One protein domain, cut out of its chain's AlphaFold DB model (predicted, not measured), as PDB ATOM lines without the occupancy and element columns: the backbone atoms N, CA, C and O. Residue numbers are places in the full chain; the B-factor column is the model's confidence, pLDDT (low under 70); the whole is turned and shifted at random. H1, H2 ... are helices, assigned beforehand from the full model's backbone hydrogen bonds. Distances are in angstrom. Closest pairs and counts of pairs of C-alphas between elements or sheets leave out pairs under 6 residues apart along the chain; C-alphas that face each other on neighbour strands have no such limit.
ATOM      1  N   PHE A   4     131.501  95.562 154.278       81.50
ATOM      2  CA  PHE A   4     132.245  95.978 153.089       81.50
ATOM      3  C   PHE A   4     131.443  96.918 152.193       81.50
ATOM      4  O   PHE A   4     131.982  97.888 151.672       81.50
ATOM      5  N   HIS A   5     130.133  96.694 152.082       81.88
ATOM      6  CA  HIS A   5     129.253  97.566 151.306       81.88
ATOM      7  C   HIS A   5     129.183  98.978 151.906       81.88
ATOM      8  O   HIS A   5     129.225  99.968 151.180       81.88
ATOM      9  N   GLN A   6     129.120  99.088 153.238       85.31
ATOM     10  CA  GLN A   6     129.179 100.389 153.909       85.31
ATOM     11  C   GLN A   6     130.549 101.053 153.762       85.31
ATOM     12  O   GLN A   6     130.596 102.246 153.482       85.31
ATOM     13  N   ALA A   7     131.643 100.300 153.910       84.88
ATOM     14  CA  ALA A   7     132.996 100.831 153.755       84.88
ATOM     15  C   ALA A   7     133.241 101.373 152.338       84.88
ATOM     16  O   ALA A   7     133.734 102.487 152.180       84.88
ATOM     17  N   MET A   8     132.810 100.633 151.314       85.38
ATOM     18  CA  MET A   8     132.851 101.070 149.919       85.38
ATOM     19  C   MET A   8     132.026 102.335 149.684       85.38
ATOM     20  O   MET A   8     132.510 103.274 149.062       85.38
ATOM     21  N   ASN A   9     130.797 102.386 150.205       88.50
ATOM     22  CA  ASN A   9     129.954 103.573 150.071       88.50
ATOM     23  C   ASN A   9     130.548 104.781 150.795       88.50
ATOM     24  O   ASN A   9     130.438 105.895 150.306       88.50
ATOM     25  N   GLN A  10     131.202 104.598 151.941       88.19
ATOM     26  CA  GLN A  10     131.908 105.697 152.601       88.19
ATOM     27  C   GLN A  10     133.114 106.160 151.774       88.19
ATOM     28  O   GLN A  10     133.302 107.363 151.600       88.19
ATOM     29  N   ALA A  11     133.883 105.224 151.213       85.44
ATOM     30  CA  ALA A  11     135.042 105.526 150.378       85.44
ATOM     31  C   ALA A  11     134.669 106.264 149.079       85.44
ATOM     32  O   ALA A  11     135.387 107.171 148.671       85.44
ATOM     33  N   SER A  12     133.534 105.932 148.459       87.44
ATOM     34  CA  SER A  12     133.062 106.548 147.209       87.44
ATOM     35  C   SER A  12     132.185 107.791 147.402       87.44
ATOM     36  O   SER A  12     131.569 108.267 146.446       87.44
ATOM     37  N   ASN A  13     132.088 108.305 148.633       90.00
ATOM     38  CA  ASN A  13     131.153 109.364 149.018       90.00
ATOM     39  C   ASN A  13     129.709 109.071 148.565       90.00
ATOM     40  O   ASN A  13     129.072 109.835 147.840       90.00
ATOM     41  N   ASN A  14     129.217 107.906 148.973       89.50
ATOM     42  CA  ASN A  14     127.912 107.344 148.648       89.50
ATOM     43  C   ASN A  14     127.663 107.212 147.134       89.50
ATOM     44  O   ASN A  14     126.562 107.473 146.651       89.50
ATOM     45  N   GLY A  15     128.700 106.819 146.389       82.88
ATOM     46  CA  GLY A  15     128.644 106.628 144.941       82.88
ATOM     47  C   GLY A  15     128.796 107.902 144.109       82.88
ATOM     48  O   GLY A  15     128.600 107.844 142.899       82.88
ATOM     49  N   GLN A  16     129.165 109.037 144.717       91.94
ATOM     50  CA  GLN A  16     129.507 110.250 143.968       91.94
ATOM     51  C   GLN A  16     130.778 110.067 143.122       91.94
ATOM     52  O   GLN A  16     130.897 110.701 142.075       91.94
ATOM     53  N   PHE A  17     131.686 109.186 143.555       89.44
ATOM     54  CA  PHE A  17     132.946 108.873 142.874       89.44
ATOM     55  C   PHE A  17     133.055 107.364 142.612       89.44
ATOM     56  O   PHE A  17     133.651 106.636 143.416       89.44
ATOM     57  N   PRO A  18     132.428 106.857 141.534       84.38
ATOM     58  CA  PRO A  18     132.398 105.431 141.233       84.38
ATOM     59  C   PRO A  18     133.784 104.800 141.052       84.38
ATOM     60  O   PRO A  18     133.998 103.660 141.445       84.38
ATOM     61  N   GLU A  19     134.743 105.555 140.531       85.88
ATOM     62  CA  GLU A  19     136.136 105.143 140.347       85.88
ATOM     63  C   GLU A  19     136.822 104.737 141.662       85.88
ATOM     64  O   GLU A  19     137.720 103.893 141.675       85.88
ATOM     65  N   LEU A  20     136.369 105.285 142.796       87.50
ATOM     66  CA  LEU A  20     136.890 104.913 144.107       87.50
ATOM     67  C   LEU A  20     136.415 103.524 144.544       87.50
ATOM     68  O   LEU A  20     137.066 102.923 145.399       87.50
ATOM     69  N   PHE A  21     135.340 102.982 143.955       84.88
ATOM     70  CA  PHE A  21     134.974 101.580 144.166       84.88
ATOM     71  C   PHE A  21     136.038 100.654 143.584       84.88
ATOM     72  O   PHE A  21     136.511  99.779 144.301       84.88
ATOM     73  N   ASP A  22     136.468 100.879 142.342       82.31
ATOM     74  CA  ASP A  22     137.480 100.042 141.681       82.31
ATOM     75  C   ASP A  22     138.823 100.112 142.420       82.31
ATOM     76  O   ASP A  22     139.474  99.089 142.668       82.31
ATOM     77  N   CYS A  23     139.204 101.310 142.876       84.56
ATOM     78  CA  CYS A  23     140.361 101.470 143.752       84.56
ATOM     79  C   CYS A  23     140.182 100.677 145.053       84.56
ATOM     80  O   CYS A  23     141.069  99.917 145.435       84.56
ATOM     81  N   TRP A  24     139.039 100.810 145.730       87.31
ATOM     82  CA  TRP A  24     138.791 100.105 146.988       87.31
ATOM     83  C   TRP A  24     138.851  98.581 146.816       87.31
ATOM     84  O   TRP A  24     139.495  97.915 147.630       87.31
ATOM     85  N   ARG A  25     138.253  98.045 145.740       83.38
ATOM     86  CA  ARG A  25     138.269  96.613 145.383       83.38
ATOM     87  C   ARG A  25     139.692  96.110 145.148       83.38
ATOM     88  O   ARG A  25     140.025  95.022 145.610       83.38
ATOM     89  N   SER A  26     140.536  96.926 144.516       83.00
ATOM     90  CA  SER A  26     141.951  96.611 144.271       83.00
ATOM     91  C   SER A  26     142.805  96.637 145.546       83.00
ATOM     92  O   SER A  26     143.711  95.825 145.698       83.00
ATOM     93  N   TYR A  27     142.528  97.557 146.477       83.81
ATOM     94  CA  TYR A  27     143.285  97.696 147.732       83.81
ATOM     95  C   TYR A  27     142.902  96.675 148.815       83.81
ATOM     96  O   TYR A  27     143.662  96.496 149.764       83.81
ATOM     97  N   HIS A  28     141.743  96.020 148.697       80.56
ATOM     98  CA  HIS A  28     141.235  95.072 149.694       80.56
ATOM     99  C   HIS A  28     141.028  93.679 149.079       80.56
ATOM    100  O   HIS A  28     139.883  93.239 148.997       80.56
ATOM    101  N   PRO A  29     142.101  92.978 148.660       75.50
ATOM    102  CA  PRO A  29     142.013  91.700 147.940       75.50
ATOM    103  C   PRO A  29     141.276  90.594 148.709       75.50
ATOM    104  O   PRO A  29     140.675  89.720 148.092       75.50
ATOM    105  N   ASP A  30     141.270  90.666 150.043       74.19
ATOM    106  CA  ASP A  30     140.626  89.680 150.923       74.19
ATOM    107  C   ASP A  30     139.128  89.960 151.170       74.19
ATOM    108  O   ASP A  30     138.441  89.204 151.857       74.19
ATOM    109  N   SER A  31     138.599  91.085 150.675       78.31
ATOM    110  CA  SER A  31     137.169  91.399 150.772       78.31
ATOM    111  C   SER A  31     136.383  90.550 149.786       78.31
ATOM    112  O   SER A  31     136.745  90.540 148.621       78.31
ATOM    113  N   ILE A  32     135.231  89.996 150.183       74.38
ATOM    114  CA  ILE A  32     134.302  89.271 149.285       74.38
ATOM    115  C   ILE A  32     133.832  90.095 148.071       74.38
ATOM    116  O   ILE A  32     133.313  89.562 147.097       74.38
ATOM    117  N   LEU A  33     133.961  91.420 148.149       74.38
ATOM    118  CA  LEU A  33     133.613  92.336 147.065       74.38
ATOM    119  C   LEU A  33     134.824  92.731 146.216       74.38
ATOM    120  O   LEU A  33     134.675  93.604 145.375       74.38
ATOM    121  N   SER A  34     136.010  92.179 146.448       76.19
ATOM    122  CA  SER A  34     137.185  92.444 145.618       76.19
ATOM    123  C   SER A  34     137.123  91.661 144.310       76.19
ATOM    124  O   SER A  34     136.598  90.553 144.282       76.19
ATOM    125  N   ASP A  35     137.730  92.210 143.256       67.31
ATOM    126  CA  ASP A  35     137.952  91.537 141.964       67.31
ATOM    127  C   ASP A  35     139.077  90.487 142.008       67.31
ATOM    128  O   ASP A  35     139.598  90.066 140.979       67.31
ATOM    129  N   SER A  36     139.481  90.080 143.209       65.31
ATOM    130  CA  SER A  36     140.430  89.000 143.436       65.31
ATOM    131  C   SER A  36     139.869  87.660 142.949       65.31
ATOM    132  O   SER A  36     138.712  87.338 143.221       65.31
ATOM    133  N   GLU A  37     140.708  86.848 142.298       64.19
ATOM    134  CA  GLU A  37     140.362  85.491 141.834       64.19
ATOM    135  C   GLU A  37     139.847  84.600 142.980       64.19
ATOM    136  O   GLU A  37     139.025  83.719 142.758       64.19
ATOM    137  N   PHE A  38     140.255  84.882 144.222       61.72
ATOM    138  CA  PHE A  38     139.778  84.193 145.426       61.72
ATOM    139  C   PHE A  38     138.284  84.399 145.727       61.72
ATOM    140  O   PHE A  38     137.705  83.597 146.455       61.72
ATOM    141  N   ASN A  39     137.655  85.450 145.192       62.44
ATOM    142  CA  ASN A  39     136.218  85.702 145.357       62.44
ATOM    143  C   ASN A  39     135.388  85.250 144.157       62.44
ATOM    144  O   ASN A  39     134.168  85.431 144.161       62.44
ATOM    145  N   ASP A  40     136.028  84.709 143.118       65.81
ATOM    146  CA  ASP A  40     135.312  84.150 141.987       65.81
ATOM    147  C   ASP A  40     134.781  82.758 142.380       65.81
ATOM    148  O   ASP A  40     135.573  81.837 142.599       65.81
ATOM    149  N   PRO A  41     133.453  82.548 142.457       62.66
ATOM    150  CA  PRO A  41     132.896  81.222 142.730       62.66
ATOM    151  C   PRO A  41     133.297  80.181 141.669       62.66
ATOM    152  O   PRO A  41     133.246  78.978 141.934       62.66
ATOM    153  N   ALA A  42     133.722  80.609 140.474       60.34
ATOM    154  CA  ALA A  42     134.305  79.719 139.477       60.34
ATOM    155  C   ALA A  42     135.697  79.200 139.886       60.34
ATOM    156  O   ALA A  42     136.044  78.076 139.528       60.34
ATOM    157  N   PHE A  43     136.478  79.969 140.652       61.38
ATOM    158  CA  PHE A  43     137.779  79.540 141.175       61.38
ATOM    159  C   PHE A  43     137.620  78.463 142.260       61.38
ATOM    160  O   PHE A  43     138.290  77.431 142.202       61.38
ATOM    161  N   GLU A  44     136.655  78.634 143.172       59.56
ATOM    162  CA  GLU A  44     136.305  77.633 144.195       59.56
ATOM    163  C   GLU A  44     135.838  76.306 143.555       59.56
ATOM    164  O   GLU A  44     136.220  75.213 143.982       59.56
ATOM    165  N   ALA A  45     135.086  76.383 142.449       59.56
ATOM    166  CA  ALA A  45     134.660  75.208 141.688       59.56
ATOM    167  C   ALA A  45     135.822  74.457 141.003       59.56
ATOM    168  O   ALA A  45     135.749  73.239 140.828       59.56
ATOM    169  N   ILE A  46     136.897  75.155 140.618       58.53
ATOM    170  CA  ILE A  46     138.100  74.542 140.028       58.53
ATOM    171  C   ILE A  46     138.936  73.834 141.102       58.53
ATOM    172  O   ILE A  46     139.525  72.787 140.824       58.53
ATOM    173  N   GLU A  47     138.983  74.361 142.326       56.25
ATOM    174  CA  GLU A  47     139.725  73.745 143.430       56.25
ATOM    175  C   GLU A  47     139.103  72.406 143.862       56.25
ATOM    176  O   GLU A  47     139.825  71.420 144.008       56.25
ATOM    177  N   PHE A  48     137.768  72.310 143.903       56.25
ATOM    178  CA  PHE A  48     137.058  71.041 144.135       56.25
ATOM    179  C   PHE A  48     137.415  69.945 143.112       56.25
ATOM    180  O   PHE A  48     137.448  68.760 143.443       56.25
ATOM    181  N   LEU A  49     137.700  70.323 141.862       55.50
ATOM    182  CA  LEU A  49     138.072  69.375 140.806       55.50
ATOM    183  C   LEU A  49     139.519  68.874 140.928       55.50
ATOM    184  O   LEU A  49     139.820  67.801 140.404       55.50
ATOM    185  N   LYS A  50     140.413  69.605 141.611       55.62
ATOM    186  CA  LYS A  50     141.802  69.160 141.834       55.62
ATOM    187  C   LYS A  50     141.889  67.976 142.793       55.62
ATOM    188  O   LYS A  50     142.730  67.113 142.580       55.62
ATOM    189  N   ASP A  51     141.009  67.907 143.787       53.84
ATOM    190  CA  ASP A  51     140.973  66.803 144.757       53.84
ATOM    191  C   ASP A  51     140.367  65.502 144.186       53.84
ATOM    192  O   ASP A  51     140.365  64.469 144.858       53.84
ATOM    193  N   GLN A  52     139.848  65.522 142.949       56.12
ATOM    194  CA  GLN A  52     139.261  64.354 142.275       56.12
ATOM    195  C   GLN A  52     140.164  63.709 141.200       56.12
ATOM    196  O   GLN A  52     139.703  62.791 140.515       56.12
TER     197      GLN A  52
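This is residues 4 to 52 of the 53 residues of an uncharacterized protein of Nitrosomonas sp. Nm134 (UniProt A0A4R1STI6). What is the shape? Two short helices, H1 and H2, pack together at a steep angle in a small body, and residues 41 to 52, with H3, stick out as a free arm, giving spans of 47 by 16 by 13 A. What is it made of? The 49 printed residues, all helix in class, have three named helices, H1, H2, H3, and no named strand; the whole is loose, with a radius of gyration of the C-alphas of 13.9 A.

Which helices touch? H1, residues 4 to 11, touches H2, residues 19 to 27, at a steep tilt of 54 degrees, opposite ways; their closest C-alphas, of Met 8 and Phe 21, are 6.2 A apart. H3, residues 41 to 50, is apart from both. What of their backbones? Every O i to N i+4 pair is within hydrogen-bond range in H1 and H2, and 5 of 6 are in H3.

Where does H1 begin? C-alpha 4 is at (132.245, 95.978, 153.089). How long are the helices? First to last C-alpha, H1 measures 10.3 A, H2 12.7 A and H3 15.0 A, ending at (141.802, 69.160, 141.834).

Which link is long? Residues 28 to 40, between H2 and H3; the printed part has no cut. Where is confidence low? Residues 35 to 52 have pLDDT under 70.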